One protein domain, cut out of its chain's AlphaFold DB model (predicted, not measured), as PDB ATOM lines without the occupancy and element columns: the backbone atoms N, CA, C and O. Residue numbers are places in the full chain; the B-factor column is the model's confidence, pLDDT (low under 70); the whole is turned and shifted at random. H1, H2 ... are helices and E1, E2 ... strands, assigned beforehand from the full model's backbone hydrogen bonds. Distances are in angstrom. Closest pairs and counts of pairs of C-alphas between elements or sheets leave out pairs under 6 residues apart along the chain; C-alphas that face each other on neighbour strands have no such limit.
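Overview. This is residues 18 to 55 and 72 to 84 of the 84 residues of an uncharacterized protein of Endozoicomonas sp. (ex Bugula neritina AB1) (UniProt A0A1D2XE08). What does the model look like at first sight? It is one twisted sheet of four strands, E1 to E4, folded back and forth, with one short helix, H1, that only grazes it. What makes it up, and in which order? The printed part has 51 residues, and along the chain come E1, E2, E3, E4 and H1, a mixed class of helices and strands; the sheet has the order E1 - E2 - E3 - E4 and is antiparallel throughout. How large is its outline? It is only just compact, close to loose, with a radius of gyration of the C-alphas of 11.6 A, and only just elongated, with spans of 38 by 19 by 14 A.

Along the chain. Where does the printed part begin? E1, residues 18 to 22, begins with C-alpha 18 at (-36.327, -10.275, -13.255). Which strands follow? E2, residues 25 to 31, is the longest strand by residues, 18.7 A from first to last C-alpha. E3, residues 40 to 44, measures 13.2 A and E4, residues 49 to 51, measures 6.6 A. Where is the helix? H1, residues 75 to 82, measures 10.6 A and ends with C-alpha 82 at (-31.923, 2.314, -6.338).

Arrangement. How do the strands pair? They form a meander, each strand the antiparallel neighbour of the one before. E1 and E2 are a hairpin at 169 degrees, with N 20 and O 27 2.9 A apart, within hydrogen-bond range. How does the sheet go on from E2? E2 and E3 are a hairpin at 150 degrees, with N 43 and O 28 2.8 A apart, and E3 and E4 are a hairpin at 164 degrees, with N 51 and O 42 2.8 A apart, both within hydrogen-bond range. E1 and E4 are the edge strands and are apart. How does H1 stand to the sheet? It is on the sheet but only grazes it, with its residues 78 to 82. In H1 every O i to N i+4 pair is within hydrogen-bond range.

Size, cuts and confidence. How far does the printed part reach? The two C-alphas farthest apart, those of Asp 23 and Pro 73, are 38.1 A apart. Where is it cut, and how are the strands linked? Residues 56 to 71 are not printed, and C-alphas 55 and 72 are 12.4 A apart across the cut, which falls in the link from E4 to H1. Of the links that are printed whole, E1 to E2 and E3 to E4 are tight, and E2 to E3 is short. Where is confidence low? The mean pLDDT of the printed part is 81.7, and residues 72 to 84 are under 70.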
ATOM      1  N   LEU A  18     -36.117  -8.834 -13.369       95.06
ATOM      2  CA  LEU A  18     -36.327 -10.275 -13.255       95.06
ATOM      3  C   LEU A  18     -36.514 -10.648 -11.783       95.06
ATOM      4  O   LEU A  18     -35.664 -10.355 -10.947       95.06
ATOM      5  N   VAL A  19     -37.632 -11.298 -11.463       94.75
ATOM      6  CA  VAL A  19     -37.917 -11.805 -10.114       94.75
ATOM      7  C   VAL A  19     -37.647 -13.304 -10.093       94.75
ATOM      8  O   VAL A  19     -38.192 -14.036 -10.916       94.75
ATOM      9  N   ILE A  20     -36.829 -13.750  -9.144       93.62
ATOM     10  CA  ILE A  20     -36.490 -15.157  -8.932       93.62
ATOM     11  C   ILE A  20     -37.013 -15.553  -7.552       93.62
ATOM     12  O   ILE A  20     -36.660 -14.916  -6.565       93.62
ATOM     13  N   ASN A  21     -37.866 -16.580  -7.511       91.50
ATOM     14  CA  ASN A  21     -38.502 -17.108  -6.293       91.50
ATOM     15  C   ASN A  21     -38.310 -18.635  -6.178       91.50
ATOM     16  O   ASN A  21     -39.213 -19.363  -5.763       91.50
ATOM     17  N   GLU A  22     -37.162 -19.136  -6.625       87.12
ATOM     18  CA  GLU A  22     -36.863 -20.567  -6.734       87.12
ATOM     19  C   GLU A  22     -35.798 -20.979  -5.709       87.12
ATOM     20  O   GLU A  22     -35.034 -20.151  -5.215       87.12
ATOM     21  N   ASP A  23     -35.771 -22.264  -5.343       84.44
ATOM     22  CA  ASP A  23     -34.747 -22.867  -4.473       84.44
ATOM     23  C   ASP A  23     -34.495 -22.146  -3.131       84.44
ATOM     24  O   ASP A  23     -33.415 -22.215  -2.544       84.44
ATOM     25  N   GLY A  24     -35.517 -21.462  -2.608       81.69
ATOM     26  CA  GLY A  24     -35.453 -20.734  -1.338       81.69
ATOM     27  C   GLY A  24     -34.883 -19.315  -1.437       81.69
ATOM     28  O   GLY A  24     -34.817 -18.624  -0.413       81.69
ATOM     29  N   PHE A  25     -34.533 -18.857  -2.639       81.62
ATOM     30  CA  PHE A  25     -34.099 -17.492  -2.907       81.62
ATOM     31  C   PHE A  25     -35.261 -16.669  -3.453       81.62
ATOM     32  O   PHE A  25     -35.767 -16.948  -4.534       81.62
ATOM     33  N   ASP A  26     -35.634 -15.628  -2.707       91.81
ATOM     34  CA  ASP A  26     -36.497 -14.563  -3.217       91.81
ATOM     35  C   ASP A  26     -35.577 -13.378  -3.475       91.81
ATOM     36  O   ASP A  26     -35.042 -12.798  -2.522       91.81
ATOM     37  N   LEU A  27     -35.339 -13.065  -4.743       93.81
ATOM     38  CA  LEU A  27     -34.501 -11.945  -5.145       93.81
ATOM     39  C   LEU A  27     -35.024 -11.279  -6.414       93.81
ATOM     40  O   LEU A  27     -35.700 -11.888  -7.244       93.81
ATOM     41  N   GLU A  28     -34.703 -10.001  -6.556       94.94
ATOM     42  CA  GLU A  28     -35.080  -9.201  -7.711       94.94
ATOM     43  C   GLU A  28     -33.818  -8.644  -8.364       94.94
ATOM     44  O   GLU A  28     -33.051  -7.926  -7.723       94.94
ATOM     45  N   LEU A  29     -33.603  -8.974  -9.634       94.75
ATOM     46  CA  LEU A  29     -32.586  -8.357 -10.472       94.75
ATOM     47  C   LEU A  29     -33.231  -7.158 -11.150       94.75
ATOM     48  O   LEU A  29     -34.294  -7.291 -11.760       94.75
ATOM     49  N   ILE A  30     -32.601  -5.998 -11.038       94.19
ATOM     50  CA  ILE A  30     -33.098  -4.750 -11.610       94.19
ATOM     51  C   ILE A  30     -31.988  -4.192 -12.490       94.19
ATOM     52  O   ILE A  30     -30.862  -4.015 -12.023       94.19
ATOM     53  N   ASN A  31     -32.300  -3.942 -13.760       92.00
ATOM     54  CA  ASN A  31     -31.383  -3.282 -14.677       92.00
ATOM     55  C   ASN A  31     -31.294  -1.811 -14.286       92.00
ATOM     56  O   ASN A  31     -32.305  -1.105 -14.217       92.00
ATOM     57  N   VAL A  32     -30.081  -1.364 -13.998       88.31
ATOM     58  CA  VAL A  32     -29.818   0.012 -13.612       88.31
ATOM     59  C   VAL A  32     -28.664   0.515 -14.474       88.31
ATOM     60  O   VAL A  32     -27.508   0.369 -14.085       88.31
ATOM     61  N   PRO A  33     -28.948   1.124 -15.639       83.06
ATOM     62  CA  PRO A  33     -27.896   1.571 -16.539       83.06
ATOM     63  C   PRO A  33     -27.074   2.683 -15.875       83.06
ATOM     64  O   PRO A  33     -27.599   3.756 -15.552       83.06
ATOM     65  N   SER A  34     -25.784   2.417 -15.675       77.12
ATOM     66  CA  SER A  34     -24.848   3.276 -14.941       77.12
ATOM     67  C   SER A  34     -23.552   3.472 -15.755       77.12
ATOM     68  O   SER A  34     -23.625   4.142 -16.796       77.12
ATOM     69  N   GLU A  35     -22.395   2.928 -15.354       73.69
ATOM     70  CA  GLU A  35     -21.157   2.913 -16.142       73.69
ATOM     71  C   GLU A  35     -21.351   2.057 -17.399       73.69
ATOM     72  O   GLU A  35     -20.987   2.469 -18.510       73.69
ATOM     73  N   THR A  36     -22.008   0.905 -17.242       78.75
ATOM     74  CA  THR A  36     -22.429   0.045 -18.348       78.75
ATOM     75  C   THR A  36     -23.952   0.039 -18.504       78.75
ATOM     76  O   THR A  36     -24.717   0.376 -17.601       78.75
ATOM     77  N   LYS A  37     -24.420  -0.283 -19.717       83.69
ATOM     78  CA  LYS A  37     -25.861  -0.300 -20.049       83.69
ATOM     79  C   LYS A  37     -26.583  -1.547 -19.536       83.69
ATOM     80  O   LYS A  37     -27.805  -1.587 -19.554       83.69
ATOM     81  N   ASP A  38     -25.811  -2.560 -19.187       87.88
ATOM     82  CA  ASP A  38     -26.208  -3.906 -18.791       87.88
ATOM     83  C   ASP A  38     -25.880  -4.179 -17.315       87.88
ATOM     84  O   ASP A  38     -25.787  -5.332 -16.898       87.88
ATOM     85  N   GLU A  39     -25.687  -3.121 -16.524       89.31
ATOM     86  CA  GLU A  39     -25.451  -3.244 -15.092       89.31
ATOM     87  C   GLU A  39     -26.741  -3.618 -14.349       89.31
ATOM     88  O   GLU A  39     -27.842  -3.150 -14.654       89.31
ATOM     89  N   VAL A  40     -26.596  -4.490 -13.354       92.19
ATOM     90  CA  VAL A  40     -27.706  -5.075 -12.607       92.19
ATOM     91  C   VAL A  40     -27.450  -4.947 -11.114       92.19
ATOM     92  O   VAL A  40     -26.408  -5.371 -10.617       92.19
ATOM     93  N   VAL A  41     -28.445  -4.447 -10.384       93.44
ATOM     94  CA  VAL A  41     -28.482  -4.519  -8.917       93.44
ATOM     95  C   VAL A  41     -29.372  -5.674  -8.470       93.44
ATOM     96  O   VAL A  41     -30.308  -6.061  -9.174       93.44
ATOM     97  N   VAL A  42     -29.093  -6.221  -7.286       94.69
ATOM     98  CA  VAL A  42     -29.864  -7.340  -6.725       94.69
ATOM     99  C   VAL A  42     -30.493  -6.934  -5.400       94.69
ATOM    100  O   VAL A  42     -29.795  -6.558  -4.457       94.69
ATOM    101  N   TRP A  43     -31.816  -7.036  -5.319       94.56
ATOM    102  CA  TRP A  43     -32.582  -6.801  -4.102       94.56
ATOM    103  C   TRP A  43     -32.977  -8.117  -3.433       94.56
ATOM    104  O   TRP A  43     -33.578  -8.988  -4.060       94.56
ATOM    105  N   PHE A  44     -32.671  -8.235  -2.140       93.75
ATOM    106  CA  PHE A  44     -33.015  -9.374  -1.290       93.75
ATOM    107  C   PHE A  44     -34.120  -8.969  -0.296       93.75
ATOM    108  O   PHE A  44     -33.813  -8.510   0.815       93.75
ATOM    109  N   PRO A  45     -35.413  -9.123  -0.648       91.81
ATOM    110  CA  PRO A  45     -36.536  -8.639   0.158       91.81
ATOM    111  C   PRO A  45     -36.598  -9.236   1.567       91.81
ATOM    112  O   PRO A  45     -36.915  -8.525   2.521       91.81
ATOM    113  N   LYS A  46     -36.264 -10.523   1.729       91.19
ATOM    114  CA  LYS A  46     -36.300 -11.214   3.031       91.19
ATOM    115  C   LYS A  46     -35.305 -10.613   4.032       91.19
ATOM    116  O   LYS A  46     -35.634 -10.444   5.202       91.19
ATOM    117  N   GLN A  47     -34.101 -10.280   3.573       92.56
ATOM    118  CA  GLN A  47     -33.013  -9.738   4.391       92.56
ATOM    119  C   GLN A  47     -33.013  -8.206   4.436       92.56
ATOM    120  O   GLN A  47     -32.317  -7.629   5.266       92.56
ATOM    121  N   LYS A  48     -33.788  -7.554   3.559       92.44
ATOM    122  CA  LYS A  48     -33.744  -6.106   3.309       92.44
ATOM    123  C   LYS A  48     -32.341  -5.628   2.919       92.44
ATOM    124  O   LYS A  48     -31.874  -4.596   3.394       92.44
ATOM    125  N   VAL A  49     -31.666  -6.412   2.080       92.75
ATOM    126  CA  VAL A  49     -30.300  -6.138   1.621       92.75
ATOM    127  C   VAL A  49     -30.317  -5.812   0.137       92.75
ATOM    128  O   VAL A  49     -30.911  -6.534  -0.660       92.75
ATOM    129  N   LEU A  50     -29.618  -4.742  -0.224       92.25
ATOM    130  CA  LEU A  50     -29.379  -4.338  -1.599       92.25
ATOM    131  C   LEU A  50     -27.911  -4.595  -1.947       92.25
ATOM    132  O   LEU A  50     -27.015  -4.012  -1.338       92.25
ATOM    133  N   HIS A  51     -27.669  -5.431  -2.953       92.38
ATOM    134  CA  HIS A  51     -26.370  -5.529  -3.604       92.38
ATOM    135  C   HIS A  51     -26.330  -4.529  -4.764       92.38
ATOM    136  O   HIS A  51     -26.829  -4.805  -5.855       92.38
ATOM    137  N   ALA A  52     -25.733  -3.366  -4.516       88.25
ATOM    138  CA  ALA A  52     -25.751  -2.225  -5.431       88.25
ATOM    139  C   ALA A  52     -24.725  -2.296  -6.580       88.25
ATOM    140  O   ALA A  52     -24.544  -1.302  -7.267       88.25
ATOM    141  N   ALA A  53     -24.056  -3.438  -6.780       87.88
ATOM    142  CA  ALA A  53     -23.015  -3.601  -7.801       87.88
ATOM    143  C   ALA A  53     -21.933  -2.508  -7.681       87.88
ATOM    144  O   ALA A  53     -21.492  -2.243  -6.560       87.88
ATOM    145  N   GLU A  54     -21.484  -1.916  -8.790       83.50
ATOM    146  CA  GLU A  54     -20.543  -0.794  -8.751       83.50
ATOM    147  C   GLU A  54     -21.251   0.571  -8.777       83.50
ATOM    148  O   GLU A  54     -20.653   1.561  -8.373       83.50
ATOM    149  N   VAL A  55     -22.565   0.606  -9.046       81.19
ATOM    150  CA  VAL A  55     -23.416   1.805  -8.927       81.19
ATOM    151  C   VAL A  55     -23.152   2.627  -7.655       81.19
ATOM    152  O   VAL A  55     -23.081   3.858  -7.714       81.19
ATOM    153  N   SER A  72     -21.742   8.774 -19.365       48.41
ATOM    154  CA  SER A  72     -23.186   8.822 -19.170       48.41
ATOM    155  C   SER A  72     -23.507   9.772 -18.012       48.41
ATOM    156  O   SER A  72     -23.085   9.516 -16.888       48.41
ATOM    157  N   PRO A  73     -24.274  10.857 -18.230       53.16
ATOM    158  CA  PRO A  73     -24.779  11.706 -17.148       53.16
ATOM    159  C   PRO A  73     -25.896  11.038 -16.311       53.16
ATOM    160  O   PRO A  73     -26.547  11.710 -15.513       53.16
ATOM    161  N   ALA A  74     -26.148   9.732 -16.482       56.44
ATOM    162  CA  ALA A  74     -27.275   9.023 -15.874       56.44
ATOM    163  C   ALA A  74     -27.047   8.550 -14.426       56.44
ATOM    164  O   ALA A  74     -28.022   8.174 -13.777       56.44
ATOM    165  N   TRP A  75     -25.818   8.600 -13.890       55.12
ATOM    166  CA  TRP A  75     -25.499   8.050 -12.559       55.12
ATOM    167  C   TRP A  75     -26.408   8.595 -11.445       55.12
ATOM    168  O   TRP A  75     -26.994   7.825 -10.691       55.12
ATOM    169  N   THR A  76     -26.648   9.910 -11.393       61.84
ATOM    170  CA  THR A  76     -27.526  10.519 -10.373       61.84
ATOM    171  C   THR A  76     -28.974  10.019 -10.462       61.84
ATOM    172  O   THR A  76     -29.635   9.824  -9.441       61.84
ATOM    173  N   SER A  77     -29.479   9.795 -11.681       61.00
ATOM    174  CA  SER A  77     -30.816   9.226 -11.893       61.00
ATOM    175  C   SER A  77     -30.874   7.767 -11.444       61.00
ATOM    176  O   SER A  77     -31.872   7.338 -10.871       61.00
ATOM    177  N   CYS A  78     -29.796   7.025 -11.679       60.75
ATOM    178  CA  CYS A  78     -29.667   5.616 -11.345       60.75
ATOM    179  C   CYS A  78     -29.573   5.399  -9.817       60.75
ATOM    180  O   CYS A  78     -30.347   4.624  -9.249       60.75
ATOM    181  N   VAL A  79     -28.758   6.187  -9.107       64.19
ATOM    182  CA  VAL A  79     -28.717   6.182  -7.633       64.19
ATOM    183  C   VAL A  79     -30.092   6.502  -7.047       64.19
ATOM    184  O   VAL A  79     -30.547   5.847  -6.110       64.19
ATOM    185  N   SER A  80     -30.810   7.464  -7.639       67.38
ATOM    186  CA  SER A  80     -32.183   7.762  -7.232       67.38
ATOM    187  C   SER A  80     -33.143   6.591  -7.447       67.38
ATOM    188  O   SER A  80     -34.107   6.513  -6.689       67.38
ATOM    189  N   SER A  81     -32.984   5.772  -8.489       69.00
ATOM    190  CA  SER A  81     -33.871   4.622  -8.716       69.00
ATOM    191  C   SER A  81     -33.588   3.464  -7.766       69.00
ATOM    192  O   SER A  81     -34.493   2.695  -7.478       69.00
ATOM    193  N   VAL A  82     -32.358   3.369  -7.260       64.69
ATOM    194  CA  VAL A  82     -31.923   2.314  -6.338       64.69
ATOM    195  C   VAL A  82     -32.305   2.617  -4.880       64.69
ATOM    196  O   VAL A  82     -32.549   1.699  -4.103       64.69
ATOM    197  N   LEU A  83     -32.360   3.897  -4.495       62.84
ATOM    198  CA  LEU A  83     -32.645   4.338  -3.119       62.84
ATOM    199  C   LEU A  83     -34.130   4.641  -2.824       62.84
ATOM    200  O   LEU A  83     -34.439   5.063  -1.710       62.84
ATOM    201  N   LYS A  84     -35.030   4.493  -3.802       56.00
ATOM    202  CA  LYS A  84     -36.480   4.720  -3.650       56.00
ATOM    203  C   LYS A  84     -37.215   3.416  -3.375       56.00
ATOM    204  O   LYS A  84     -38.138   3.462  -2.534       56.00
TER     205      LYS A  84